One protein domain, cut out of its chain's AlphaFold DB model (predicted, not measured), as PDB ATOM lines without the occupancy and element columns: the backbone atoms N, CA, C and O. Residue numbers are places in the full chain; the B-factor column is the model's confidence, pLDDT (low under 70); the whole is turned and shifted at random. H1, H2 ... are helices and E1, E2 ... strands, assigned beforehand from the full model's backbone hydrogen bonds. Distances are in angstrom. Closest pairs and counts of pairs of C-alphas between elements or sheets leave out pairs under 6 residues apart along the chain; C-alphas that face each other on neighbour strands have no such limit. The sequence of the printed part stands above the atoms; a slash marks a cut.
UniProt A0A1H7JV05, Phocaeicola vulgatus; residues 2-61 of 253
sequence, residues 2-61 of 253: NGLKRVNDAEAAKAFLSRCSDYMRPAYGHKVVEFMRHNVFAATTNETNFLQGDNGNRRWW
ATOM      1  N   ASN A   2      23.270  25.936  -5.337       38.97
ATOM      2  CA  ASN A   2      22.877  25.376  -6.653       38.97
ATOM      3  C   ASN A   2      23.640  26.008  -7.840       38.97
ATOM      4  O   ASN A   2      23.134  26.038  -8.958       38.97
ATOM      5  N   GLY A   3      24.847  26.528  -7.603       47.38
ATOM      6  CA  GLY A   3      25.584  27.376  -8.551       47.38
ATOM      7  C   GLY A   3      26.316  26.655  -9.687       47.38
ATOM      8  O   GLY A   3      27.147  27.269 -10.329       47.38
ATOM      9  N   LEU A   4      26.075  25.363  -9.926       55.97
ATOM     10  CA  LEU A   4      26.678  24.613 -11.045       55.97
ATOM     11  C   LEU A   4      25.636  24.081 -12.038       55.97
ATOM     12  O   LEU A   4      25.995  23.496 -13.054       55.97
ATOM     13  N   LYS A   5      24.340  24.284 -11.760       57.12
ATOM     14  CA  LYS A   5      23.254  23.697 -12.558       57.12
ATOM     15  C   LYS A   5      22.851  24.530 -13.773       57.12
ATOM     16  O   LYS A   5      22.117  24.024 -14.618       57.12
ATOM     17  N   ARG A   6      23.274  25.793 -13.863       59.28
ATOM     18  CA  ARG A   6      22.987  26.657 -15.018       59.28
ATOM     19  C   ARG A   6      24.243  26.810 -15.862       59.28
ATOM     20  O   ARG A   6      25.323  27.007 -15.319       59.28
ATOM     21  N   VAL A   7      24.075  26.824 -17.183       57.69
ATOM     22  CA  VAL A   7      25.182  26.938 -18.149       57.69
ATOM     23  C   VAL A   7      26.023  28.194 -17.905       57.69
ATOM     24  O   VAL A   7      27.244  28.095 -17.827       57.69
ATOM     25  N   ASN A   8      25.384  29.348 -17.672       60.44
ATOM     26  CA  ASN A   8      26.097  30.583 -17.323       60.44
ATOM     27  C   ASN A   8      26.884  30.451 -16.014       60.44
ATOM     28  O   ASN A   8      27.990  30.975 -15.912       60.44
ATOM     29  N   ASP A   9      26.343  29.735 -15.027       75.12
ATOM     30  CA  ASP A   9      27.038  29.529 -13.760       75.12
ATOM     31  C   ASP A   9      28.222  28.560 -13.942       75.12
ATOM     32  O   ASP A   9      29.276  28.750 -13.340       75.12
ATOM     33  N   ALA A  10      28.104  27.571 -14.835       76.81
ATOM     34  CA  ALA A  10      29.189  26.657 -15.186       76.81
ATOM     35  C   ALA A  10      30.328  27.364 -15.944       76.81
ATOM     36  O   ALA A  10      31.501  27.132 -15.647       76.81
ATOM     37  N   GLU A  11      30.016  28.251 -16.891       79.81
ATOM     38  CA  GLU A  11      31.024  29.091 -17.551       79.81
ATOM     39  C   GLU A  11      31.670  30.073 -16.572       79.81
ATOM     40  O   GLU A  11      32.897  30.200 -16.551       79.81
ATOM     41  N   ALA A  12      30.875  30.701 -15.701       82.81
ATOM     42  CA  ALA A  12      31.383  31.562 -14.640       82.81
ATOM     43  C   ALA A  12      32.298  30.794 -13.676       82.81
ATOM     44  O   ALA A  12      33.348  31.315 -13.304       82.81
ATOM     45  N   ALA A  13      31.967  29.548 -13.326       84.56
ATOM     46  CA  ALA A  13      32.808  28.678 -12.509       84.56
ATOM     47  C   ALA A  13      34.117  28.311 -13.225       84.56
ATOM     48  O   ALA A  13      35.188  28.404 -12.626       84.56
ATOM     49  N   LYS A  14      34.078  27.968 -14.519       85.25
ATOM     50  CA  LYS A  14      35.289  27.705 -15.325       85.25
ATOM     51  C   LYS A  14      36.186  28.942 -15.409       85.25
ATOM     52  O   LYS A  14      37.406  28.835 -15.252       85.25
ATOM     53  N   ALA A  15      35.591  30.109 -15.646       86.06
ATOM     54  CA  ALA A  15      36.299  31.382 -15.667       86.06
ATOM     55  C   ALA A  15      36.887  31.689 -14.291       86.06
ATOM     56  O   ALA A  15      38.054  32.058 -14.201       86.06
ATOM     57  N   PHE A  16      36.113  31.472 -13.226       87.12
ATOM     58  CA  PHE A  16      36.570  31.612 -11.856       87.12
ATOM     59  C   PHE A  16      37.778  30.717 -11.612       87.12
ATOM     60  O   PHE A  16      38.820  31.273 -11.322       87.12
ATOM     61  N   LEU A  17      37.722  29.404 -11.839       87.75
ATOM     62  CA  LEU A  17      38.853  28.483 -11.627       87.75
ATOM     63  C   LEU A  17      40.118  28.845 -12.425       87.75
ATOM     64  O   LEU A  17      41.216  28.485 -12.021       87.75
ATOM     65  N   SER A  18      39.981  29.560 -13.546       87.56
ATOM     66  CA  SER A  18      41.121  29.938 -14.399       87.56
ATOM     67  C   SER A  18      41.823  31.228 -13.978       87.56
ATOM     68  O   SER A  18      42.920  31.494 -14.461       87.56
ATOM     69  N   ARG A  19      41.189  32.079 -13.162       88.56
ATOM     70  CA  ARG A  19      41.787  33.362 -12.766       88.56
ATOM     71  C   ARG A  19      42.984  33.130 -11.843       88.56
ATOM     72  O   ARG A  19      42.910  32.323 -10.919       88.56
ATOM     73  N   CYS A  20      44.056  33.887 -12.063       89.44
ATOM     74  CA  CYS A  20      45.254  33.858 -11.220       89.44
ATOM     75  C   CYS A  20      45.175  34.835 -10.038       89.44
ATOM     76  O   CYS A  20      45.888  34.658  -9.054       89.44
ATOM     77  N   SER A  21      44.301  35.841 -10.116       91.25
ATOM     78  CA  SER A  21      44.129  36.859  -9.086       91.25
ATOM     79  C   SER A  21      42.657  37.134  -8.780       91.25
ATOM     80  O   SER A  21      41.772  36.954  -9.624       91.25
ATOM     81  N   ASP A  22      42.407  37.561  -7.546       88.88
ATOM     82  CA  ASP A  22      41.119  38.035  -7.058       88.88
ATOM     83  C   ASP A  22      41.199  39.510  -6.687       88.88
ATOM     84  O   ASP A  22      42.151  39.973  -6.065       88.88
ATOM     85  N   TYR A  23      40.148  40.246  -7.025       88.56
ATOM     86  CA  TYR A  23      39.995  41.642  -6.652       88.56
ATOM     87  C   TYR A  23      39.061  41.705  -5.453       88.56
ATOM     88  O   TYR A  23      37.859  41.469  -5.584       88.56
ATOM     89  N   MET A  24      39.612  42.002  -4.278       86.88
ATOM     90  CA  MET A  24      38.831  42.104  -3.049       86.88
ATOM     91  C   MET A  24      39.127  43.410  -2.323       86.88
ATOM     92  O   MET A  24      40.242  43.928  -2.334       86.88
ATOM     93  N   ARG A  25      38.099  43.958  -1.677       90.56
ATOM     94  CA  ARG A  25      38.234  45.055  -0.724       90.56
ATOM     95  C   ARG A  25      38.439  44.455   0.673       90.56
ATOM     96  O   ARG A  25      37.504  43.830   1.176       90.56
ATOM     97  N   PRO A  26      39.612  44.623   1.305       87.31
ATOM     98  CA  PRO A  26      39.831  44.153   2.669       87.31
ATOM     99  C   PRO A  26      38.869  44.817   3.654       87.31
ATOM    100  O   PRO A  26      38.378  45.924   3.403       87.31
ATOM    101  N   ALA A  27      38.639  44.176   4.802       87.38
ATOM    102  CA  ALA A  27      37.919  44.810   5.901       87.38
ATOM    103  C   ALA A  27      38.590  46.151   6.249       87.38
ATOM    104  O   ALA A  27      39.811  46.218   6.375       87.38
ATOM    105  N   TYR A  28      37.792  47.220   6.339       87.62
ATOM    106  CA  TYR A  28      38.244  48.608   6.551       87.62
ATOM    107  C   TYR A  28      39.118  49.220   5.439       87.62
ATOM    108  O   TYR A  28      39.518  50.377   5.540       87.62
ATOM    109  N   GLY A  29      39.375  48.512   4.337       81.50
ATOM    110  CA  GLY A  29      40.077  49.076   3.184       81.50
ATOM    111  C   GLY A  29      39.215  50.109   2.457       81.50
ATOM    112  O   GLY A  29      38.004  49.948   2.352       81.50
ATOM    113  N   HIS A  30      39.807  51.167   1.907       84.81
ATOM    114  CA  HIS A  30      39.072  52.162   1.105       84.81
ATOM    115  C   HIS A  30      39.067  51.854  -0.402       84.81
ATOM    116  O   HIS A  30      38.248  52.404  -1.133       84.81
ATOM    117  N   LYS A  31      39.954  50.966  -0.867       91.00
ATOM    118  CA  LYS A  31      40.112  50.593  -2.280       91.00
ATOM    119  C   LYS A  31      40.096  49.076  -2.450       91.00
ATOM    120  O   LYS A  31      40.412  48.337  -1.518       91.00
ATOM    121  N   VAL A  32      39.713  48.635  -3.644       90.75
ATOM    122  CA  VAL A  32      39.860  47.242  -4.077       90.75
ATOM    123  C   VAL A  32      41.338  46.985  -4.355       90.75
ATOM    124  O   VAL A  32      41.994  47.818  -4.981       90.75
ATOM    125  N   VAL A  33      41.853  45.860  -3.868       92.00
ATOM    126  CA  VAL A  33      43.241  45.432  -4.056       92.00
ATOM    127  C   VAL A  33      43.236  44.080  -4.767       92.00
ATOM    128  O   VAL A  33      42.325  43.272  -4.572       92.00
ATOM    129  N   GLU A  34      44.229  43.863  -5.620       93.12
ATOM    130  CA  GLU A  34      44.456  42.589  -6.293       93.12
ATOM    131  C   GLU A  34      45.256  41.644  -5.388       93.12
ATOM    132  O   GLU A  34      46.302  42.010  -4.852       93.12
ATOM    133  N   PHE A  35      44.769  40.416  -5.235       89.38
ATOM    134  CA  PHE A  35      45.407  39.346  -4.480       89.38
ATOM    135  C   PHE A  35      45.691  38.170  -5.407       89.38
ATOM    136  O   PHE A  35      44.777  37.636  -6.032       89.38
ATOM    137  N   MET A  36      46.949  37.734  -5.478       93.19
ATOM    138  CA  MET A  36      47.301  36.505  -6.193       93.19
ATOM    139  C   MET A  36      46.740  35.289  -5.457       93.19
ATOM    140  O   MET A  36      46.804  35.203  -4.225       93.19
ATOM    141  N   ARG A  37      46.190  34.341  -6.212       89.62
ATOM    142  CA  ARG A  37      45.618  33.120  -5.650       89.62
ATOM    143  C   ARG A  37      46.696  32.114  -5.305       89.62
ATOM    144  O   ARG A  37      47.528  31.762  -6.131       89.62
ATOM    145  N   HIS A  38      46.600  31.601  -4.088       85.88
ATOM    146  CA  HIS A  38      47.466  30.547  -3.562       85.88
ATOM    147  C   HIS A  38      46.654  29.360  -3.022       85.88
ATOM    148  O   HIS A  38      47.171  28.534  -2.276       85.88
ATOM    149  N   ASN A  39      45.359  29.302  -3.339       85.56
ATOM    150  CA  ASN A  39      44.444  28.286  -2.845       85.56
ATOM    151  C   ASN A  39      44.232  27.158  -3.860       85.56
ATOM    152  O   ASN A  39      44.325  27.344  -5.072       85.56
ATOM    153  N   VAL A  40      43.892  25.985  -3.330       86.81
ATOM    154  CA  VAL A  40      43.437  24.828  -4.101       86.81
ATOM    155  C   VAL A  40      41.932  24.697  -3.904       86.81
ATOM    156  O   VAL A  40      41.435  24.824  -2.784       86.81
ATOM    157  N   PHE A  41      41.201  24.458  -4.989       89.00
ATOM    158  CA  PHE A  41      39.758  24.252  -4.945       89.00
ATOM    159  C   PHE A  41      39.439  22.761  -4.971       89.00
ATOM    160  O   PHE A  41      39.921  22.032  -5.835       89.00
ATOM    161  N   ALA A  42      38.585  22.329  -4.048       90.50
ATOM    162  CA  ALA A  42      38.005  20.997  -4.037       90.50
ATOM    163  C   ALA A  42      36.492  21.118  -3.848       90.50
ATOM    164  O   ALA A  42      36.014  21.955  -3.079       90.50
ATOM    165  N   ALA A  43      35.744  20.285  -4.558       88.75
ATOM    166  CA  ALA A  43      34.301  20.188  -4.435       88.75
ATOM    167  C   ALA A  43      33.902  18.715  -4.478       88.75
ATOM    168  O   ALA A  43      34.524  17.918  -5.180       88.75
ATOM    169  N   THR A  44      32.862  18.363  -3.733       87.56
ATOM    170  CA  THR A  44      32.277  17.024  -3.744       87.56
ATOM    171  C   THR A  44      30.865  17.097  -4.307       87.56
ATOM    172  O   THR A  44      30.137  18.069  -4.098       87.56
ATOM    173  N   THR A  45      30.479  16.073  -5.060       87.06
ATOM    174  CA  THR A  45      29.128  15.928  -5.594       87.06
ATOM    175  C   THR A  45      28.765  14.454  -5.654       87.06
ATOM    176  O   THR A  45      29.614  13.615  -5.947       87.06
ATOM    177  N   ASN A  46      27.500  14.159  -5.371       86.31
ATOM    178  CA  ASN A  46      26.926  12.827  -5.561       86.31
ATOM    179  C   ASN A  46      26.231  12.705  -6.928       86.31
ATOM    180  O   ASN A  46      25.821  11.615  -7.315       86.31
ATOM    181  N   GLU A  47      26.062  13.817  -7.650       83.00
ATOM    182  CA  GLU A  47      25.515  13.801  -9.005       83.00
ATOM    183  C   GLU A  47      26.580  13.261  -9.962       83.00
ATOM    184  O   GLU A  47      27.725  13.706  -9.938       83.00
ATOM    185  N   THR A  48      26.208  12.315 -10.821       79.56
ATOM    186  CA  THR A  48      27.128  11.743 -11.811       79.56
ATOM    187  C   THR A  48      27.341  12.685 -12.994       79.56
ATOM    188  O   THR A  48      28.468  12.833 -13.448       79.56
ATOM    189  N   ASN A  49      26.298  13.384 -13.445       81.25
ATOM    190  CA  ASN A  49      26.330  14.245 -14.632       81.25
ATOM    191  C   ASN A  49      26.351  15.733 -14.254       81.25
ATOM    192  O   ASN A  49      25.354  16.437 -14.416       81.25
ATOM    193  N   PHE A  50      27.476  16.218 -13.730       82.38
ATOM    194  CA  PHE A  50      27.603  17.599 -13.243       82.38
ATOM    195  C   PHE A  50      28.381  18.523 -14.186       82.38
ATOM    196  O   PHE A  50      28.271  19.746 -14.075       82.38
ATOM    197  N   LEU A  51      29.164  17.977 -15.123       83.69
ATOM    198  CA  LEU A  51      29.889  18.800 -16.085       83.69
ATOM    199  C   LEU A  51      28.951  19.261 -17.199       83.69
ATOM    200  O   LEU A  51      28.522  18.470 -18.042       83.69
ATOM    201  N   GLN A  52      28.669  20.566 -17.200       76.00
ATOM    202  CA  GLN A  52      27.883  21.228 -18.235       76.00
ATOM    203  C   GLN A  52      28.770  21.884 -19.297       76.00
ATOM    204  O   GLN A  52      29.790  22.520 -18.998       76.00
ATOM    205  N   GLY A  53      28.322  21.781 -20.547       69.00
ATOM    206  CA  GLY A  53      28.987  22.361 -21.708       69.00
ATOM    207  C   GLY A  53      30.099  21.476 -22.269       69.00
ATOM    208  O   GLY A  53      30.612  20.564 -21.617       69.00
ATOM    209  N   ASP A  54      30.477  21.770 -23.505       64.38
ATOM    210  CA  ASP A  54      31.512  21.062 -24.255       64.38
ATOM    211  C   ASP A  54      32.925  21.502 -23.867       64.38
ATOM    212  O   ASP A  54      33.838  20.684 -23.772       64.38
ATOM    213  N   ASN A  55      33.132  22.784 -23.599       69.44
ATOM    214  CA  ASN A  55      34.483  23.311 -23.526       69.44
ATOM    215  C   ASN A  55      34.981  23.519 -22.101       69.44
ATOM    216  O   ASN A  55      34.258  23.892 -21.179       69.44
ATOM    217  N   GLY A  56      36.284  23.299 -21.929       70.75
ATOM    218  CA  GLY A  56      36.996  23.652 -20.710       70.75
ATOM    219  C   GLY A  56      36.833  22.695 -19.533       70.75
ATOM    220  O   GLY A  56      37.264  23.055 -18.437       70.75
ATOM    221  N   ASN A  57      36.295  21.495 -19.765       82.69
ATOM    222  CA  ASN A  57      36.117  20.469 -18.735       82.69
ATOM    223  C   ASN A  57      37.444  19.915 -18.182       82.69
ATOM    224  O   ASN A  57      37.472  19.498 -17.032       82.69
ATOM    225  N   ARG A  58      38.561  20.092 -18.908       83.56
ATOM    226  CA  ARG A  58      39.931  19.786 -18.445       83.56
ATOM    227  C   ARG A  58      40.345  20.440 -17.116       83.56
ATOM    228  O   ARG A  58      41.355  20.073 -16.536       83.56
ATOM    229  N   ARG A  59      39.598  21.455 -16.660       86.06
ATOM    230  CA  ARG A  59      39.802  22.153 -15.376       86.06
ATOM    231  C   ARG A  59      39.321  21.344 -14.170       86.06
ATOM    232  O   ARG A  59      39.561  21.758 -13.042       86.06
ATOM    233  N   TRP A  60      38.617  20.241 -14.409       88.00
ATOM    234  CA  TRP A  60      38.037  19.399 -13.377       88.00
ATOM    235  C   TRP A  60      38.788  18.074 -13.322       88.00
ATOM    236  O   TRP A  60      38.677  17.242 -14.222       88.00
ATOM    237  N   TRP A  61      39.552  17.873 -12.253       90.69
ATOM    238  CA  TRP A  61      40.107  16.562 -11.930       90.69
ATOM    239  C   TRP A  61      39.082  15.815 -11.093       90.69
ATOM    240  O   TRP A  61      38.819  16.165  -9.944       90.69
TER     241      TRP A  61
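This is residues 2 to 61 of the 253 residues of a protein of Phocaeicola vulgatus (UniProt A0A1H7JV05). With little regular structure, this is a loose rod: helix H1 leads into a small two-stranded hairpin, E1 and E2, at one end, and a long stretch without named elements, residues 37 to 61, runs back past H1 to the other end. The 60 printed residues hold one named helix and two named strands, in the order H1, E1, E2; the class is mixed, with 20 residues in named elements. The sheet, E1 - E2, is antiparallel. The radius of gyration of the C-alphas is 14.4 A, and the spans are 43 by 21 by 20 A.

H1, residues 7 to 18, has every O i to N i+4 pair within hydrogen-bond range. A tight link joins it to E1, residues 21 to 24. E2, residues 33 to 36, is apart from H1. E1 and E2 form a hairpin, antiparallel at 148 degrees, with N 22 and O 35 2.8 A apart, within hydrogen-bond range.

H1 measures 16.6 A from C-alpha 7 at (25.182, 26.938, -18.149); E1 measures 9.6 A; E2 measures 10.0 A, ending at C-alpha 36 (47.301, 36.505, -6.193).

The C-alphas farthest apart, His 30 and Thr 48, are 44.1 A apart. Residues 44 to 49 stand free. The printed part has no cut. Its pLDDT is under 70 at residues 2 to 8 and 53 to 55.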